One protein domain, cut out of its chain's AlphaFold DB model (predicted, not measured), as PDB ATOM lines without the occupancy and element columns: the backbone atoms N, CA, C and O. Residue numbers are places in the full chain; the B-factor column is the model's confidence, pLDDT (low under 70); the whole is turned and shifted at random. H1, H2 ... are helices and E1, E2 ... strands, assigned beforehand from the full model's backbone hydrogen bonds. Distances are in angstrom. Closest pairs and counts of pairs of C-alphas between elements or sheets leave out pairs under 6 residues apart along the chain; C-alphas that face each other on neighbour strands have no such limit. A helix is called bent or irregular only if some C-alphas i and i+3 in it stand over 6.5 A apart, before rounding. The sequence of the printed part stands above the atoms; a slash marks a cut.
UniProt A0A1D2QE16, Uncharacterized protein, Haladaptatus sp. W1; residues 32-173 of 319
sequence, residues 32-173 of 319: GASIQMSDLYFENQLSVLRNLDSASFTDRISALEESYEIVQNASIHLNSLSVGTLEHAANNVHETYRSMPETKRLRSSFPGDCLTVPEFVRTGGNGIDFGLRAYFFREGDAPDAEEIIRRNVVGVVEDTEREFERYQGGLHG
ATOM      1  N   GLY A  32     118.003 134.824 133.874       97.12
ATOM      2  CA  GLY A  32     118.439 134.715 132.492       97.12
ATOM      3  C   GLY A  32     117.400 135.263 131.520       97.12
ATOM      4  O   GLY A  32     116.259 135.572 131.880       97.12
ATOM      5  N   ALA A  33     117.797 135.385 130.262       97.31
ATOM      6  CA  ALA A  33     116.938 135.743 129.139       97.31
ATOM      7  C   ALA A  33     117.262 134.843 127.945       97.31
ATOM      8  O   ALA A  33     118.378 134.334 127.834       97.31
ATOM      9  N   SER A  34     116.317 134.663 127.023       97.00
ATOM     10  CA  SER A  34     116.608 133.952 125.782       97.00
ATOM     11  C   SER A  34     115.869 134.510 124.580       97.00
ATOM     12  O   SER A  34     114.798 135.107 124.678       97.00
ATOM     13  N   ILE A  35     116.471 134.313 123.411       95.44
ATOM     14  CA  ILE A  35     115.948 134.745 122.125       95.44
ATOM     15  C   ILE A  35     116.034 133.569 121.166       95.44
ATOM     16  O   ILE A  35     117.112 133.051 120.881       95.44
ATOM     17  N   GLN A  36     114.885 133.172 120.629       93.75
ATOM     18  CA  GLN A  36     114.836 132.214 119.535       93.75
ATOM     19  C   GLN A  36     115.252 132.907 118.231       93.75
ATOM     20  O   GLN A  36     114.628 133.887 117.813       93.75
ATOM     21  N   MET A  37     116.282 132.376 117.582       94.12
ATOM     22  CA  MET A  37     116.818 132.855 116.309       94.12
ATOM     23  C   MET A  37     116.138 132.115 115.149       94.12
ATOM     24  O   MET A  37     116.768 131.347 114.431       94.12
ATOM     25  N   SER A  38     114.822 132.301 115.017       90.12
ATOM     26  CA  SER A  38     114.018 131.703 113.941       90.12
ATOM     27  C   SER A  38     114.156 132.456 112.613       90.12
ATOM     28  O   SER A  38     114.730 133.540 112.560       90.12
ATOM     29  N   ASP A  39     113.530 131.960 111.550       91.19
ATOM     30  CA  ASP A  39     113.456 132.660 110.256       91.19
ATOM     31  C   ASP A  39     112.984 134.106 110.412       91.19
ATOM     32  O   ASP A  39     113.626 135.044 109.946       91.19
ATOM     33  N   LEU A  40     111.933 134.317 111.208       90.69
ATOM     34  CA  LEU A  40     111.418 135.654 111.506       90.69
ATOM     35  C   LEU A  40     112.421 136.544 112.249       90.69
ATOM     36  O   LEU A  40     112.364 137.761 112.091       90.69
ATOM     37  N   TYR A  41     113.333 135.988 113.053       93.88
ATOM     38  CA  TYR A  41     114.402 136.765 113.688       93.88
ATOM     39  C   TYR A  41     115.331 137.384 112.637       93.88
ATOM     40  O   TYR A  41     115.653 138.574 112.728       93.88
ATOM     41  N   PHE A  42     115.733 136.599 111.634       95.94
ATOM     42  CA  PHE A  42     116.610 137.054 110.556       95.94
ATOM     43  C   PHE A  42     115.865 137.942 109.561       95.94
ATOM     44  O   PHE A  42     116.308 139.056 109.277       95.94
ATOM     45  N   GLU A  43     114.701 137.500 109.083       95.19
ATOM     46  CA  GLU A  43     113.889 138.221 108.102       95.19
ATOM     47  C   GLU A  43     113.477 139.607 108.599       95.19
ATOM     48  O   GLU A  43     113.600 140.586 107.859       95.19
ATOM     49  N   ASN A  44     113.036 139.723 109.856       94.75
ATOM     50  CA  ASN A  44     112.626 141.012 110.410       94.75
ATOM     51  C   ASN A  44     113.816 141.972 110.539       94.75
ATOM     52  O   ASN A  44     113.694 143.135 110.155       94.75
ATOM     53  N   GLN A  45     114.979 141.506 111.009       95.31
ATOM     54  CA  GLN A  45     116.175 142.354 111.082       95.31
ATOM     55  C   GLN A  45     116.660 142.789 109.698       95.31
ATOM     56  O   GLN A  45     116.912 143.975 109.485       95.31
ATOM     57  N   LEU A  46     116.758 141.858 108.744       95.50
ATOM     58  CA  LEU A  46     117.157 142.158 107.368       95.50
ATOM     59  C   LEU A  46     116.197 143.151 106.716       95.50
ATOM     60  O   LEU A  46     116.639 144.106 106.080       95.50
ATOM     61  N   SER A  47     114.890 142.956 106.905       93.62
ATOM     62  CA  SER A  47     113.859 143.866 106.411       93.62
ATOM     63  C   SER A  47     114.076 145.284 106.938       93.62
ATOM     64  O   SER A  47     114.151 146.227 106.151       93.62
ATOM     65  N   VAL A  48     114.255 145.458 108.248       94.19
ATOM     66  CA  VAL A  48     114.441 146.791 108.836       94.19
ATOM     67  C   VAL A  48     115.756 147.433 108.391       94.19
ATOM     68  O   VAL A  48     115.758 148.589 107.969       94.19
ATOM     69  N   LEU A  49     116.868 146.697 108.432       93.25
ATOM     70  CA  LEU A  49     118.188 147.246 108.117       93.25
ATOM     71  C   LEU A  49     118.350 147.617 106.643       93.25
ATOM     72  O   LEU A  49     119.001 148.612 106.354       93.25
ATOM     73  N   ARG A  50     117.742 146.866 105.716       92.19
ATOM     74  CA  ARG A  50     117.760 147.194 104.279       92.19
ATOM     75  C   ARG A  50     116.917 148.428 103.939       92.19
ATOM     76  O   ARG A  50     117.187 149.079 102.937       92.19
ATOM     77  N   ASN A  51     115.887 148.720 104.738       86.31
ATOM     78  CA  ASN A  51     115.044 149.908 104.566       86.31
ATOM     79  C   ASN A  51     115.641 151.166 105.219       86.31
ATOM     80  O   ASN A  51     115.221 152.279 104.903       86.31
ATOM     81  N   LEU A  52     116.611 151.004 106.120       79.75
ATOM     82  CA  LEU A  52     117.474 152.089 106.571       79.75
ATOM     83  C   LEU A  52     118.678 152.221 105.644       79.75
ATOM     84  O   LEU A  52     119.020 151.263 104.965       79.75
ATOM     85  N   ASP A  53     119.303 153.402 105.621       70.88
ATOM     86  CA  ASP A  53     120.501 153.721 104.831       70.88
ATOM     87  C   ASP A  53     121.511 152.553 104.798       70.88
ATOM     88  O   ASP A  53     122.318 152.366 105.713       70.88
ATOM     89  N   SER A  54     121.415 151.728 103.751       64.44
ATOM     90  CA  SER A  54     121.994 150.381 103.720       64.44
ATOM     91  C   SER A  54     123.518 150.412 103.687       64.44
ATOM     92  O   SER A  54     124.171 149.471 104.149       64.44
ATOM     93  N   ALA A  55     124.093 151.530 103.234       73.88
ATOM     94  CA  ALA A  55     125.527 151.784 103.266       73.88
ATOM     95  C   ALA A  55     126.079 151.765 104.702       73.88
ATOM     96  O   ALA A  55     127.154 151.225 104.944       73.88
ATOM     97  N   SER A  56     125.311 152.266 105.675       83.50
ATOM     98  CA  SER A  56     125.705 152.297 107.090       83.50
ATOM     99  C   SER A  56     125.600 150.928 107.787       83.50
ATOM    100  O   SER A  56     126.112 150.757 108.895       83.50
ATOM    101  N   PHE A  57     124.943 149.945 107.157       89.62
ATOM    102  CA  PHE A  57     124.664 148.625 107.736       89.62
ATOM    103  C   PHE A  57     125.123 147.452 106.865       89.62
ATOM    104  O   PHE A  57     124.750 146.317 107.156       89.62
ATOM    105  N   THR A  58     125.933 147.692 105.832       91.31
ATOM    106  CA  THR A  58     126.320 146.659 104.856       91.31
ATOM    107  C   THR A  58     126.934 145.431 105.538       91.31
ATOM    108  O   THR A  58     126.391 144.337 105.402       91.31
ATOM    109  N   ASP A  59     127.950 145.611 106.389       91.81
ATOM    110  CA  ASP A  59     128.588 144.498 107.114       91.81
ATOM    111  C   ASP A  59     127.603 143.732 108.008       91.81
ATOM    112  O   ASP A  59     127.665 142.509 108.145       91.81
ATOM    113  N   ARG A  60     126.659 144.452 108.629       93.56
ATOM    114  CA  ARG A  60     125.639 143.850 109.493       93.56
ATOM    115  C   ARG A  60     124.655 143.007 108.684       93.56
ATOM    116  O   ARG A  60     124.278 141.934 109.152       93.56
ATOM    117  N   ILE A  61     124.228 143.511 107.527       95.88
ATOM    118  CA  ILE A  61     123.318 142.821 106.610       95.88
ATOM    119  C   ILE A  61     123.990 141.550 106.091       95.88
ATOM    120  O   ILE A  61     123.404 140.483 106.236       95.88
ATOM    121  N   SER A  62     125.236 141.629 105.615       96.19
ATOM    122  CA  SER A  62     125.973 140.451 105.135       96.19
ATOM    123  C   SER A  62     126.165 139.396 106.228       96.19
ATOM    124  O   SER A  62     125.920 138.218 105.991       96.19
ATOM    125  N   ALA A  63     126.505 139.804 107.458       96.38
ATOM    126  CA  ALA A  63     126.621 138.873 108.583       96.38
ATOM    127  C   ALA A  63     125.288 138.179 108.934       96.38
ATOM    128  O   ALA A  63     125.285 137.014 109.337       96.38
ATOM    129  N   LEU A  64     124.156 138.886 108.806       96.88
ATOM    130  CA  LEU A  64     122.820 138.308 108.993       96.88
ATOM    131  C   LEU A  64     122.451 137.347 107.867       96.88
ATOM    132  O   LEU A  64     121.888 136.300 108.160       96.88
ATOM    133  N   GLU A  65     122.751 137.690 106.614       97.69
ATOM    134  CA  GLU A  65     122.496 136.837 105.446       97.69
ATOM    135  C   GLU A  65     123.278 135.527 105.539       97.69
ATOM    136  O   GLU A  65     122.676 134.464 105.445       97.69
ATOM    137  N   GLU A  66     124.582 135.598 105.825       97.88
ATOM    138  CA  GLU A  66     125.432 134.417 106.020       97.88
ATOM    139  C   GLU A  66     124.911 133.545 107.170       97.88
ATOM    140  O   GLU A  66     124.780 132.329 107.044       97.88
ATOM    141  N   SER A  67     124.548 134.167 108.295       97.75
ATOM    142  CA  SER A  67     123.984 133.442 109.437       97.75
ATOM    143  C   SER A  67     122.637 132.794 109.098       97.75
ATOM    144  O   SER A  67     122.379 131.664 109.503       97.75
ATOM    145  N   TYR A  68     121.781 133.491 108.350       97.06
ATOM    146  CA  TYR A  68     120.479 132.967 107.957       97.06
ATOM    147  C   TYR A  68     120.622 131.791 106.988       97.06
ATOM    148  O   TYR A  68     119.949 130.779 107.160       97.06
ATOM    149  N   GLU A  69     121.548 131.875 106.034       96.50
ATOM    150  CA  GLU A  69     121.868 130.782 105.115       96.50
ATOM    151  C   GLU A  69     122.384 129.541 105.860       96.50
ATOM    152  O   GLU A  69     121.950 128.428 105.566       96.50
ATOM    153  N   ILE A  70     123.249 129.716 106.868       94.81
ATOM    154  CA  ILE A  70     123.714 128.605 107.716       94.81
ATOM    155  C   ILE A  70     122.537 127.928 108.431       94.81
ATOM    156  O   ILE A  70     122.476 126.702 108.469       94.81
ATOM    157  N   VAL A  71     121.596 128.704 108.980       93.00
ATOM    158  CA  VAL A  71     120.412 128.158 109.670       93.00
ATOM    159  C   VAL A  71     119.485 127.436 108.695       93.00
ATOM    160  O   VAL A  71     119.064 126.324 108.988       93.00
ATOM    161  N   GLN A  72     119.218 128.017 107.525       91.88
ATOM    162  CA  GLN A  72     118.333 127.439 106.507       91.88
ATOM    163  C   GLN A  72     118.888 126.152 105.885       91.88
ATOM    164  O   GLN A  72     118.128 125.262 105.512       91.88
ATOM    165  N   ASN A  73     120.213 126.038 105.785       90.62
ATOM    166  CA  ASN A  73     120.877 124.850 105.254       90.62
ATOM    167  C   ASN A  73     121.207 123.808 106.335       90.62
ATOM    168  O   ASN A  73     121.678 122.713 106.007       90.62
ATOM    169  N   ALA A  74     120.983 124.122 107.615       87.62
ATOM    170  CA  ALA A  74     121.178 123.169 108.693       87.62
ATOM    171  C   ALA A  74     120.164 122.030 108.545       87.62
ATOM    172  O   ALA A  74     118.954 122.230 108.532       87.62
ATOM    173  N   SER A  75     120.670 120.808 108.445       85.31
ATOM    174  CA  SER A  75     119.848 119.606 108.394       85.31
ATOM    175  C   SER A  75     120.511 118.511 109.207       85.31
ATOM    176  O   SER A  75     121.738 118.413 109.284       85.31
ATOM    177  N   ILE A  76     119.684 117.695 109.849       85.19
ATOM    178  CA  ILE A  76     120.139 116.558 110.634       85.19
ATOM    179  C   ILE A  76     119.525 115.304 110.029       85.19
ATOM    180  O   ILE A  76     118.309 115.194 109.874       85.19
ATOM    181  N   HIS A  77     120.377 114.333 109.717       81.50
ATOM    182  CA  HIS A  77     119.954 113.012 109.277       81.50
ATOM    183  C   HIS A  77     120.105 112.024 110.432       81.50
ATOM    184  O   HIS A  77     121.217 111.698 110.845       81.50
ATOM    185  N   LEU A  78     118.971 111.555 110.958       82.38
ATOM    186  CA  LEU A  78     118.925 110.577 112.042       82.38
ATOM    187  C   LEU A  78     118.638 109.187 111.475       82.38
ATOM    188  O   LEU A  78     117.623 108.970 110.819       82.38
ATOM    189  N   ASN A  79     119.510 108.227 111.778       79.56
ATOM    190  CA  ASN A  79     119.292 106.817 111.430       79.56
ATOM    191  C   ASN A  79     118.414 106.089 112.463       79.56
ATOM    192  O   ASN A  79     117.863 105.026 112.185       79.56
ATOM    193  N   SER A  80     118.313 106.643 113.669       85.00
ATOM    194  CA  SER A  80     117.462 106.174 114.756       85.00
ATOM    195  C   SER A  80     117.220 107.315 115.737       85.00
ATOM    196  O   SER A  80     118.065 108.201 115.887       85.00
ATOM    197  N   LEU A  81     116.084 107.278 116.433       87.94
ATOM    198  CA  LEU A  81     115.818 108.189 117.536       87.94
ATOM    199  C   LEU A  81     116.297 107.551 118.843       87.94
ATOM    200  O   LEU A  81     115.648 106.665 119.390       87.94
ATOM    201  N   SER A  82     117.468 107.977 119.310       92.94
ATOM    202  CA  SER A  82     118.019 107.626 120.621       92.94
ATOM    203  C   SER A  82     118.724 108.842 121.214       92.94
ATOM    204  O   SER A  82     119.169 109.704 120.452       92.94
ATOM    205  N   VAL A  83     118.859 108.895 122.545       94.44
ATOM    206  CA  VAL A  83     119.532 110.007 123.242       94.44
ATOM    207  C   VAL A  83     120.924 110.226 122.653       94.44
ATOM    208  O   VAL A  83     121.227 111.325 122.213       94.44
ATOM    209  N   GLY A  84     121.728 109.165 122.519       93.75
ATOM    210  CA  GLY A  84     123.084 109.279 121.976       93.75
ATOM    211  C   GLY A  84     123.135 109.735 120.512       93.75
ATOM    212  O   GLY A  84     124.001 110.531 120.152       93.75
ATOM    213  N   THR A  85     122.204 109.276 119.662       92.88
ATOM    214  CA  THR A  85     122.152 109.713 118.253       92.88
ATOM    215  C   THR A  85     121.813 111.201 118.156       92.88
ATOM    216  O   THR A  85     122.459 111.931 117.403       92.88
ATOM    217  N   LEU A  86     120.806 111.652 118.909       94.62
ATOM    218  CA  LEU A  86     120.340 113.033 118.857       94.62
ATOM    219  C   LEU A  86     121.318 113.989 119.557       94.62
ATOM    220  O   LEU A  86     121.564 115.066 119.033       94.62
ATOM    221  N   GLU A  87     121.953 113.577 120.657       95.00
ATOM    222  CA  GLU A  87     123.012 114.334 121.349       95.00
ATOM    223  C   GLU A  87     124.232 114.542 120.440       95.00
ATOM    224  O   GLU A  87     124.749 115.653 120.329       95.00
ATOM    225  N   HIS A  88     124.652 113.510 119.699       93.31
ATOM    226  CA  HIS A  88     125.730 113.654 118.719       93.31
ATOM    227  C   HIS A  88     125.370 114.651 117.606       93.31
ATOM    228  O   HIS A  88     126.175 115.518 117.259       93.31
ATOM    229  N   ALA A  89     124.155 114.556 117.061       93.50
ATOM    230  CA  ALA A  89     123.674 115.500 116.058       93.50
ATOM    231  C   ALA A  89     123.581 116.934 116.605       93.50
ATOM    232  O   ALA A  89     124.014 117.875 115.939       93.50
ATOM    233  N   ALA A  90     123.074 117.089 117.829       94.38
ATOM    234  CA  ALA A  90     122.973 118.361 118.526       94.38
ATOM    235  C   ALA A  90     124.343 119.020 118.695       94.38
ATOM    236  O   ALA A  90     124.494 120.191 118.369       94.38
ATOM    237  N   ASN A  91     125.360 118.268 119.116       93.00
ATOM    238  CA  ASN A  91     126.710 118.800 119.297       93.00
ATOM    239  C   ASN A  91     127.343 119.253 117.970       93.00
ATOM    240  O   ASN A  91     127.952 120.319 117.910       93.00
ATOM    241  N   ASN A  92     127.133 118.512 116.877       91.75
ATOM    242  CA  ASN A  92     127.616 118.924 115.552       91.75
ATOM    243  C   ASN A  92     126.960 120.236 115.080       91.75
ATOM    244  O   ASN A  92     127.626 121.129 114.544       91.75
ATOM    245  N   VAL A  93     125.648 120.373 115.296       92.88
ATOM    246  CA  VAL A  93     124.918 121.606 114.977       92.88
ATOM    247  C   VAL A  93     125.324 122.750 115.908       92.88
ATOM    248  O   VAL A  93     125.525 123.869 115.440       92.88
ATOM    249  N   HIS A  94     125.530 122.478 117.196       94.69
ATOM    250  CA  HIS A  94     126.003 123.454 118.172       94.69
ATOM    251  C   HIS A  94     127.342 124.074 117.758       94.69
ATOM    252  O   HIS A  94     127.459 125.300 117.754       94.69
ATOM    253  N   GLU A  95     128.319 123.271 117.328       92.50
ATOM    254  CA  GLU A  95     129.614 123.776 116.850       92.50
ATOM    255  C   GLU A  95     129.470 124.666 115.606       92.50
ATOM    256  O   GLU A  95     130.085 125.735 115.512       92.50
ATOM    257  N   THR A  96     128.583 124.283 114.683       92.56
ATOM    258  CA  THR A  96     128.258 125.103 113.507       92.56
ATOM    259  C   THR A  96     127.673 126.448 113.940       92.56
ATOM    260  O   THR A  96     128.194 127.504 113.564       92.56
ATOM    261  N   TYR A  97     126.655 126.433 114.802       92.94
ATOM    262  CA  TYR A  97     125.982 127.634 115.294       92.94
ATOM    263  C   TYR A  97     126.888 128.539 116.129       92.94
ATOM    264  O   TYR A  97     126.831 129.765 116.001       92.94
ATOM    265  N   ARG A  98     127.800 127.961 116.913       92.44
ATOM    266  CA  ARG A  98     128.804 128.694 117.694       92.44
ATOM    267  C   ARG A  98     129.743 129.523 116.814       92.44
ATOM    268  O   ARG A  98     130.274 130.549 117.258       92.44
ATOM    269  N   SER A  99     129.959 129.081 115.576       91.81
ATOM    270  CA  SER A  99     130.848 129.728 114.612       91.81
ATOM    271  C   SER A  99     130.175 130.816 113.763       91.81
ATOM    272  O   SER A  99     130.889 131.614 113.144       91.81
ATOM    273  N   MET A 100     128.840 130.900 113.773       95.94
ATOM    274  CA  MET A 100     128.084 131.848 112.951       95.94
ATOM    275  C   MET A 100     128.419 133.312 113.286       95.94
ATOM    276  O   MET A 100     128.617 133.646 114.464       95.94
ATOM    277  N   PRO A 101     128.434 134.215 112.284       97.25
ATOM    278  CA  PRO A 101     128.646 135.644 112.508       97.25
ATOM    279  C   PRO A 101     127.692 136.239 113.546       97.25
ATOM    280  O   PRO A 101     128.119 137.012 114.406       97.25
ATOM    281  N   GLU A 102     126.414 135.849 113.512       97.00
ATOM    282  CA  GLU A 102     125.418 136.383 114.434       97.00
ATOM    283  C   GLU A 102     125.661 135.958 115.883       97.00
ATOM    284  O   GLU A 102     125.664 136.796 116.781       97.00
ATOM    285  N   THR A 103     125.971 134.684 116.113       96.06
ATOM    286  CA  THR A 103     126.354 134.173 117.435       96.06
ATOM    287  C   THR A 103     127.579 134.896 117.987       96.06
ATOM    288  O   THR A 103     127.594 135.335 119.139       96.06
ATOM    289  N   LYS A 104     128.616 135.068 117.156       96.00
ATOM    290  CA  LYS A 104     129.833 135.802 117.535       96.00
ATOM    291  C   LYS A 104     129.517 137.244 117.920       96.00
ATOM    292  O   LYS A 104     130.088 137.741 118.888       96.00
ATOM    293  N   ARG A 105     128.612 137.898 117.185       94.75
ATOM    294  CA  ARG A 105     128.172 139.269 117.461       94.75
ATOM    295  C   ARG A 105     127.386 139.365 118.763       94.75
ATOM    296  O   ARG A 105     127.677 140.266 119.542       94.75
ATOM    297  N   LEU A 106     126.406 138.489 118.996       95.62
ATOM    298  CA  LEU A 106     125.623 138.485 120.237       95.62
ATOM    299  C   LEU A 106     126.550 138.331 121.446       95.62
ATOM    300  O   LEU A 106     126.489 139.145 122.363       95.62
ATOM    301  N   ARG A 107     127.493 137.385 121.377       94.88
ATOM    302  CA  ARG A 107     128.484 137.155 122.433       94.88
ATOM    303  C   ARG A 107     129.437 138.326 122.654       94.88
ATOM    304  O   ARG A 107     129.810 138.581 123.786       94.88
ATOM    305  N   SER A 108     129.852 139.037 121.605       93.69
ATOM    306  CA  SER A 108     130.726 140.209 121.767       93.69
ATOM    307  C   SER A 108     129.981 141.490 122.151       93.69
ATOM    308  O   SER A 108     130.611 142.452 122.582       93.69
ATOM    309  N   SER A 109     128.661 141.523 121.955       94.31
ATOM    310  CA  SER A 109     127.803 142.690 122.197       94.31
ATOM    311  C   SER A 109     127.047 142.627 123.521       94.31
ATOM    312  O   SER A 109     126.413 143.607 123.898       94.31
ATOM    313  N   PHE A 110     127.061 141.482 124.198       95.81
ATOM    314  CA  PHE A 110     126.439 141.305 125.497       95.81
ATOM    315  C   PHE A 110     127.529 141.201 126.577       95.81
ATOM    316  O   PHE A 110     128.417 140.365 126.436       95.81
ATOM    317  N   PRO A 111     127.494 142.035 127.634       94.81
ATOM    318  CA  PRO A 111     128.524 142.038 128.680       94.81
ATOM    319  C   PRO A 111     128.578 140.795 129.572       94.81
ATOM    320  O   PRO A 111     129.579 140.602 130.249       94.81
ATOM    321  N   GLY A 112     127.499 140.014 129.637       95.75
ATOM    322  CA  GLY A 112     127.448 138.777 130.414       95.75
ATOM    323  C   GLY A 112     127.732 137.539 129.566       95.75
ATOM    324  O   GLY A 112     128.220 137.622 128.436       95.75
ATOM    325  N   ASP A 113     127.355 136.377 130.085       97.19
ATOM    326  CA  ASP A 113     127.509 135.120 129.365       97.19
ATOM    327  C   ASP A 113     126.428 134.979 128.288       97.19
ATOM    328  O   ASP A 113     125.231 135.105 128.552       97.19
ATOM    329  N   CYS A 114     126.854 134.691 127.058       97.00
ATOM    330  CA  CYS A 114     125.974 134.449 125.919       97.00
ATOM    331  C   CYS A 114     126.259 133.065 125.329       97.00
ATOM    332  O   CYS A 114     127.314 132.839 124.724       97.00
ATOM    333  N   LEU A 115     125.293 132.160 125.460       95.19
ATOM    334  CA  LEU A 115     125.351 130.800 124.931       95.19
ATOM    335  C   LEU A 115     124.366 130.653 123.775       95.19
ATOM    336  O   LEU A 115     123.304 131.260 123.780       95.19
ATOM    337  N   THR A 116     124.688 129.825 122.790       95.31
ATOM    338  CA  THR A 116     123.760 129.490 121.704       95.31
ATOM    339  C   THR A 116     123.653 127.990 121.578       95.31
ATOM    340  O   THR A 116     124.669 127.339 121.349       95.31
ATOM    341  N   VAL A 117     122.454 127.436 121.692       96.12
ATOM    342  CA  VAL A 117     122.232 125.988 121.638       96.12
ATOM    343  C   VAL A 117     121.175 125.648 120.588       96.12
ATOM    344  O   VAL A 117     120.260 126.451 120.365       96.12
ATOM    345  N   PRO A 118     121.295 124.491 119.915       95.88
ATOM    346  CA  PRO A 118     120.169 123.924 119.198       95.88
ATOM    347  C   PRO A 118     119.110 123.447 120.197       95.88
ATOM    348  O   PRO A 118     119.440 122.877 121.236       95.88
ATOM    349  N   GLU A 119     117.843 123.663 119.866       95.06
ATOM    350  CA  GLU A 119     116.703 123.124 120.604       95.06
ATOM    351  C   GLU A 119     115.827 122.317 119.667       95.06
ATOM    352  O   GLU A 119     115.346 122.831 118.659       95.06
ATOM    353  N   PHE A 120     115.620 121.062 120.026       94.06
ATOM    354  CA  PHE A 120     114.786 120.107 119.330       94.06
ATOM    355  C   PHE A 120     113.374 120.135 119.899       94.06
ATOM    356  O   PHE A 120     113.173 120.336 121.101       94.06
ATOM    357  N   VAL A 121     112.403 119.884 119.031       90.88
ATOM    358  CA  VAL A 121     110.995 119.734 119.380       90.88
ATOM    359  C   VAL A 121     110.397 118.588 118.571       90.88
ATOM    360  O   VAL A 121     110.708 118.414 117.389       90.88
ATOM    361  N   ARG A 122     109.529 117.789 119.193       86.62
ATOM    362  CA  ARG A 122     108.732 116.808 118.455       86.62
ATOM    363  C   ARG A 122     107.689 117.512 117.602       86.62
ATOM    364  O   ARG A 122     106.981 118.404 118.061       86.62
ATOM    365  N   THR A 123     107.552 117.064 116.364       82.12
ATOM    366  CA  THR A 123     106.457 117.459 115.480       82.12
ATOM    367  C   THR A 123     105.490 116.294 115.292       82.12
ATOM    368  O   THR A 123     105.820 115.126 115.523       82.12
ATOM    369  N   GLY A 124     104.247 116.602 114.911       73.75
ATOM    370  CA  GLY A 124     103.235 115.576 114.663       73.75
ATOM    371  C   GLY A 124     103.722 114.536 113.647       73.75
ATOM    372  O   GLY A 124     104.358 114.878 112.653       73.75
ATOM    373  N   GLY A 125     103.419 113.256 113.883       65.38
ATOM    374  CA  GLY A 125     103.803 112.172 112.971       65.38
ATOM    375  C   GLY A 125     105.245 111.668 113.126       65.38
ATOM    376  O   GLY A 125     105.852 111.283 112.130       65.38
ATOM    377  N   ASN A 126     105.774 111.630 114.356       69.44
ATOM    378  CA  ASN A 126     107.135 111.175 114.706       69.44
ATOM    379  C   ASN A 126     108.273 112.012 114.096       69.44
ATOM    380  O   ASN A 126     109.413 111.549 114.032       69.44
ATOM    381  N   GLY A 127     107.977 113.224 113.627       80.50
ATOM    382  CA  GLY A 127     108.994 114.149 113.150       80.50
ATOM    383  C   GLY A 127     109.725 114.822 114.309       80.50
ATOM    384  O   GLY A 127     109.204 114.940 115.418       80.50
ATOM    385  N   ILE A 128     110.943 115.280 114.042       87.81
ATOM    386  CA  ILE A 128     111.692 116.162 114.935       87.81
ATOM    387  C   ILE A 128     112.076 117.378 114.117       87.81
ATOM    388  O   ILE A 128     112.609 117.240 113.016       87.81
ATOM    389  N   ASP A 129     111.788 118.545 114.667       89.44
ATOM    390  CA  ASP A 129     112.272 119.819 114.161       89.44
ATOM    391  C   ASP A 129     113.267 120.406 115.164       89.44
ATOM    392  O   ASP A 129     113.326 119.975 116.322       89.44
ATOM    393  N   PHE A 130     114.080 121.358 114.729       91.88
ATOM    394  CA  PHE A 130     115.027 122.022 115.605       91.88
ATOM    395  C   PHE A 130     115.240 123.477 115.215       91.88
ATOM    396  O   PHE A 130     115.161 123.866 114.054       91.88
ATOM    397  N   GLY A 131     115.531 124.296 116.217       92.31
ATOM    398  CA  GLY A 131     115.859 125.701 116.042       92.31
ATOM    399  C   GLY A 131     117.117 126.089 116.798       92.31
ATOM    400  O   GLY A 131     117.709 125.295 117.525       92.31
ATOM    401  N   LEU A 132     117.505 127.351 116.647       95.31
ATOM    402  CA  LEU A 132     118.604 127.964 117.380       95.31
ATOM    403  C   LEU A 132     118.055 128.911 118.447       95.31
ATOM    404  O   LEU A 132     117.222 129.775 118.153       95.31
ATOM    405  N   ARG A 133     118.557 128.798 119.677       96.81
ATOM    406  CA  ARG A 133     118.272 129.748 120.755       96.81
ATOM    407  C   ARG A 133     119.553 130.333 121.327       96.81
ATOM    408  O   ARG A 133     120.487 129.601 121.643       96.81
ATOM    409  N   ALA A 134     119.564 131.651 121.495       97.31
ATOM    410  CA  ALA A 134     120.560 132.362 122.280       97.31
ATOM    411  C   ALA A 134     120.052 132.553 123.713       97.31
ATOM    412  O   ALA A 134     118.926 133.008 123.906       97.31
ATOM    413  N   TYR A 135     120.883 132.229 124.694       97.88
ATOM    414  CA  TYR A 135     120.665 132.444 126.117       97.88
ATOM    415  C   TYR A 135     121.646 133.485 126.645       97.88
ATOM    416  O   TYR A 135     122.802 133.517 126.226       97.88
ATOM    417  N   PHE A 136     121.178 134.302 127.582       98.06
ATOM    418  CA  PHE A 136     121.906 135.422 128.160       98.06
ATOM    419  C   PHE A 136     121.822 135.352 129.683       98.06
ATOM    420  O   PHE A 136     120.720 135.352 130.238       98.06
ATOM    421  N   PHE A 137     122.976 135.338 130.343       98.19
ATOM    422  CA  PHE A 137     123.119 135.277 131.798       98.19
ATOM    423  C   PHE A 137     124.087 136.356 132.283       98.19
ATOM    424  O   PHE A 137     124.813 136.962 131.496       98.19
ATOM    425  N   ARG A 138     124.129 136.623 133.588       96.69
ATOM    426  CA  ARG A 138     125.240 137.412 134.139       96.69
ATOM    427  C   ARG A 138     126.549 136.631 133.980       96.69
ATOM    428  O   ARG A 138     126.527 135.413 133.841       96.69
ATOM    429  N   GLU A 139     127.671 137.342 133.964       95.75
ATOM    430  CA  GLU A 139     128.998 136.722 133.870       95.75
ATOM    431  C   GLU A 139     129.222 135.738 135.029       95.75
ATOM    432  O   GLU A 139     129.114 136.118 136.196       95.75
ATOM    433  N   GLY A 140     129.530 134.485 134.700       95.38
ATOM    434  CA  GLY A 140     129.755 133.401 135.654       95.38
ATOM    435  C   GLY A 140     128.489 132.692 136.146       95.38
ATOM    436  O   GLY A 140     128.618 131.716 136.883       95.38
ATOM    437  N   ASP A 141     127.296 133.142 135.739       96.50
ATOM    438  CA  ASP A 141     126.012 132.551 136.150       96.50
ATOM    439  C   ASP A 141     125.470 131.537 135.121       96.50
ATOM    440  O   ASP A 141     124.500 130.832 135.409       96.50
ATOM    441  N   ALA A 142     126.043 131.461 133.913       96.56
ATOM    442  CA  ALA A 142     125.537 130.561 132.883       96.56
ATOM    443  C   ALA A 142     125.771 129.075 133.228       96.56
ATOM    444  O   ALA A 142     126.877 128.708 133.631       96.56
ATOM    445  N   PRO A 143     124.774 128.192 133.012       96.31
ATOM    446  CA  PRO A 143     125.000 126.750 133.043       96.31
ATOM    447  C   PRO A 143     125.848 126.312 131.840       96.31
ATOM    448  O   PRO A 143     126.008 127.047 130.863       96.31
ATOM    449  N   ASP A 144     126.327 125.070 131.858       95.31
ATOM    450  CA  ASP A 144     127.022 124.509 130.704       95.31
ATOM    451  C   ASP A 144     126.061 124.354 129.512       95.31
ATOM    452  O   ASP A 144     124.954 123.824 129.634       95.31
ATOM    453  N   ALA A 145     126.494 124.767 128.316       95.12
ATOM    454  CA  ALA A 145     125.692 124.615 127.097       95.12
ATOM    455  C   ALA A 145     125.329 123.141 126.825       95.12
ATOM    456  O   ALA A 145     124.216 122.844 126.390       95.12
ATOM    457  N   GLU A 146     126.252 122.223 127.137       95.69
ATOM    458  CA  GLU A 146     126.044 120.775 127.048       95.69
ATOM    459  C   GLU A 146     124.925 120.293 127.979       95.69
ATOM    460  O   GLU A 146     124.177 119.389 127.609       95.69
ATOM    461  N   GLU A 147     124.743 120.915 129.150       96.62
ATOM    462  CA  GLU A 147     123.646 120.574 130.061       96.62
ATOM    463  C   GLU A 147     122.290 120.916 129.435       96.62
ATOM    464  O   GLU A 147     121.383 120.077 129.432       96.62
ATOM    465  N   ILE A 148     122.154 122.121 128.869       97.25
ATOM    466  CA  ILE A 148     120.913 122.559 128.214       97.25
ATOM    467  C   ILE A 148     120.590 121.630 127.036       97.25
ATOM    468  O   ILE A 148     119.466 121.134 126.936       97.25
ATOM    469  N   ILE A 149     121.585 121.356 126.183       97.06
ATOM    470  CA  ILE A 149     121.445 120.461 125.026       97.06
ATOM    471  C   ILE A 149     121.012 119.068 125.481       97.06
ATOM    472  O   ILE A 149     120.027 118.532 124.976       97.06
ATOM    473  N   ARG A 150     121.707 118.488 126.464       97.44
ATOM    474  CA  ARG A 150     121.413 117.147 126.971       97.44
ATOM    475  C   ARG A 150     119.998 117.054 127.530       97.44
ATOM    476  O   ARG A 150     119.287 116.108 127.201       97.44
ATOM    477  N   ARG A 151     119.570 118.017 128.354       97.69
ATOM    478  CA  ARG A 151     118.211 118.032 128.922       97.69
ATOM    479  C   ARG A 151     117.142 118.161 127.835       97.69
ATOM    480  O   ARG A 151     116.135 117.465 127.911       97.69
ATOM    481  N   ASN A 152     117.368 118.989 126.813       97.38
ATOM    482  CA  ASN A 152     116.459 119.097 125.673       97.38
ATOM    483  C   ASN A 152     116.375 117.784 124.876       97.38
ATOM    484  O   ASN A 152     115.280 117.308 124.586       97.38
ATOM    485  N   VAL A 153     117.523 117.167 124.577       96.88
ATOM    486  CA  VAL A 153     117.598 115.883 123.869       96.88
ATOM    487  C   VAL A 153     116.874 114.782 124.638       96.88
ATOM    488  O   VAL A 153     116.084 114.053 124.043       96.88
ATOM    489  N   VAL A 154     117.115 114.666 125.947       97.00
ATOM    490  CA  VAL A 154     116.417 113.701 126.808       97.00
ATOM    491  C   VAL A 154     114.912 113.953 126.770       97.00
ATOM    492  O   VAL A 154     114.173 113.020 126.472       97.00
ATOM    493  N   GLY A 155     114.478 115.207 126.936       95.06
ATOM    494  CA  GLY A 155     113.068 115.595 126.836       95.06
ATOM    495  C   GLY A 155     112.410 115.125 125.539       95.06
ATOM    496  O   GLY A 155     111.348 114.510 125.563       95.06
ATOM    497  N   VAL A 156     113.079 115.336 124.404       94.00
ATOM    498  CA  VAL A 156     112.575 114.935 123.082       94.00
ATOM    499  C   VAL A 156     112.632 113.425 122.862       94.00
ATOM    500  O   VAL A 156     111.752 112.872 122.212       94.00
ATOM    501  N   VAL A 157     113.646 112.705 123.334       93.75
ATOM    502  CA  VAL A 157     113.725 111.252 123.092       93.75
ATOM    503  C   VAL A 157     112.798 110.477 124.027       93.75
ATOM    504  O   VAL A 157     112.134 109.541 123.577       93.75
ATOM    505  N   GLU A 158     112.731 110.873 125.294       93.75
ATOM    506  CA  GLU A 158     112.013 110.157 126.352       93.75
ATOM    507  C   GLU A 158     110.561 110.622 126.537       93.75
ATOM    508  O   GLU A 158     109.860 110.053 127.369       93.75
ATOM    509  N   ASP A 159     110.086 111.577 125.724       89.00
ATOM    510  CA  ASP A 159     108.720 112.136 125.801       89.00
ATOM    511  C   ASP A 159     108.472 112.868 127.136       89.00
ATOM    512  O   ASP A 159     107.405 112.799 127.749       89.00
ATOM    513  N   THR A 160     109.514 113.552 127.614       91.56
ATOM    514  CA  THR A 160     109.543 114.330 128.856       91.56
ATOM    515  C   THR A 160     109.817 115.810 128.579       91.56
ATOM    516  O   THR A 160     110.403 116.501 129.412       91.56
ATOM    517  N   GLU A 161     109.370 116.352 127.432       89.69
ATOM    518  CA  GLU A 161     109.615 117.761 127.066       89.69
ATOM    519  C   GLU A 161     109.173 118.735 128.160       89.69
ATOM    520  O   GLU A 161     109.806 119.767 128.377       89.69
ATOM    521  N   ARG A 162     108.142 118.361 128.923       88.75
ATOM    522  CA  ARG A 162     107.647 119.141 130.058       88.75
ATOM    523  C   ARG A 162     108.700 119.405 131.135       88.75
ATOM    524  O   ARG A 162     108.709 120.472 131.747       88.75
ATOM    525  N   GLU A 163     109.591 118.451 131.380       93.25
ATOM    526  CA  GLU A 163     110.679 118.620 132.345       93.25
ATOM    527  C   GLU A 163     111.720 119.618 131.829       93.25
ATOM    528  O   GLU A 163     112.228 120.444 132.595       93.25
ATOM    529  N   PHE A 164     111.991 119.593 130.520       94.25
ATOM    530  CA  PHE A 164     112.866 120.566 129.878       94.25
ATOM    531  C   PHE A 164     112.249 121.972 129.864       94.25
ATOM    532  O   PHE A 164     112.944 122.929 130.195       94.25
ATOM    533  N   GLU A 165     110.957 122.115 129.564       91.88
ATOM    534  CA  GLU A 165     110.250 123.404 129.613       91.88
ATOM    535  C   GLU A 165     110.259 124.000 131.030       91.88
ATOM    536  O   GLU A 165     110.546 125.189 131.197       91.88
ATOM    537  N   ARG A 166     110.055 123.174 132.073       93.56
ATOM    538  CA  ARG A 166     110.189 123.610 133.474       93.56
ATOM    539  C   ARG A 166     111.611 124.082 133.784       93.56
ATOM    540  O   ARG A 166     111.786 125.143 134.382       93.56
ATOM    541  N   TYR A 167     112.623 123.318 133.367       95.62
ATOM    542  CA  TYR A 167     114.031 123.703 133.511       95.62
ATOM    543  C   TYR A 167     114.326 125.031 132.799       95.62
ATOM    544  O   TYR A 167     114.896 125.935 133.406       95.62
ATOM    545  N   GLN A 168     113.868 125.191 131.556       94.19
ATOM    546  CA  GLN A 168     114.023 126.418 130.779       94.19
ATOM    547  C   GLN A 168     113.321 127.606 131.455       94.19
ATOM    548  O   GLN A 168     113.886 128.698 131.503       94.19
ATOM    549  N   GLY A 169     112.122 127.429 132.016       93.69
ATOM    550  CA  GLY A 169     111.452 128.460 132.813       93.69
ATOM    551  C   GLY A 169     112.269 128.873 134.042       93.69
ATOM    552  O   GLY A 169     112.421 130.067 134.314       93.69
ATOM    553  N   GLY A 170     112.871 127.894 134.723       94.44
ATOM    554  CA  GLY A 170     113.780 128.106 135.850       94.44
ATOM    555  C   GLY A 170     115.043 128.887 135.481       94.44
ATOM    556  O   GLY A 170     115.419 129.795 136.216       94.44
ATOM    557  N   LEU A 171     115.645 128.626 134.313       96.00
ATOM    558  CA  LEU A 171     116.809 129.383 133.817       96.00
ATOM    559  C   LEU A 171     116.528 130.885 133.664       96.00
ATOM    560  O   LEU A 171     117.431 131.703 133.811       96.00
ATOM    561  N   HIS A 172     115.286 131.258 133.358       94.94
ATOM    562  CA  HIS A 172     114.882 132.659 133.235       94.94
ATOM    563  C   HIS A 172     114.485 133.295 134.575       94.94
ATOM    564  O   HIS A 172     114.348 134.521 134.660       94.94
ATOM    565  N   GLY A 173     114.279 132.476 135.610       92.31
ATOM    566  CA  GLY A 173     113.688 132.905 136.870       92.31
ATOM    567  C   GLY A 173     112.194 133.200 136.753       92.31
ATOM    568  O   GLY A 173     111.694 134.103 137.420       92.31
TER     569      GLY A 173
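What this domain is: This is residues 32 to 173 of the 319 residues of an uncharacterized protein of Haladaptatus sp. W1 (UniProt A0A1D2QE16). A twisted sheet of three strands has the helical hairpin H5 and H6 on one face and H4 on the other, while H3 packs slantwise on the edge strand E2. The helical hairpin H1 and H2 extends this body at one end, meeting H4 through H2, with residues 51 to 56 sticking out at its tip. The printed part has 142 residues, with six named helices and three named strands in the order E1 H1 H2 H3 H4 E2 E3 H5 H6. The sheet, E1 E3 E2, is antiparallel; the class is mixed, helices and strands. The whole is compact, with a radius of gyration of the C-alphas of 16.0 A and spans of 49 by 34 by 22 A.

How they stand to each other: Start at E1, residues 32 to 36, an edge strand antiparallel to the inner strand E3, residues 127 to 137; N 33 and O 136 are 2.9 A apart, within hydrogen-bond range. E3 forms a hairpin with the other edge strand, E2, residues 113 to 123, where N 117 and O 133 are within that range at 2.9 A. After E1, H1, residues 39 to 51, and H2, residues 54 to 73, form a helical hairpin not on the sheet; they touch at a shallow tilt of 19 degrees, opposite ways, closest at the C-alphas of Phe 42 and Tyr 68, 6.2 A. H2 is irregular, C-alphas 56 and 59 being 8.3 A apart, with a kink of 40 degrees near residue 61. H3, residues 83 to 99, is on the sheet at a height of 7.3 A, its closest C-alphas to E2 being those of His 94 and Val 117, 5.7 A. H4, residues 101 to 109, lies over E2 and touches residues 63 to 67 of H2 alone, closest at the C-alphas of Ala 63 and Pro 101, 5.5 A. H5, residues 145 to 158, runs along E2 at 7 degrees on the local plane, on the opposite face to H4; it touches H3, closest at the C-alphas of Val 83 and Val 157, 5.9 A. H6, residues 161 to 172, is on the same face as H5 and forms a helical hairpin with it, the C-alphas of Gly 155 and Glu 161 being closest at 4.1 A. Helices on both faces make three layers, H3 and H4 on one face and H6 on the other. Every O i to N i+4 pair is within hydrogen-bond range in H1, H3, H4, H5 and H6, and 14 of 16 in H2.

Where its parts are: Find C-alpha 32 at (118.439, 134.715, 132.492), where E1 begins. H2 runs 25.6 A from C-alpha 54 at (121.994, 150.381, 103.720), H3 24.3 A, E2 30.8 A and E3 31.5 A; H6 ends at C-alpha 172, (114.882, 132.659, 133.235).

The domain as a whole: The C-alphas of Ala 55 and Glu 158 are the two farthest apart, 49.5 A. The printed part has no cut and no long link. Mean pLDDT of the printed part is 92.4; look for values under 70 at residue 54 and residues 125 to 126.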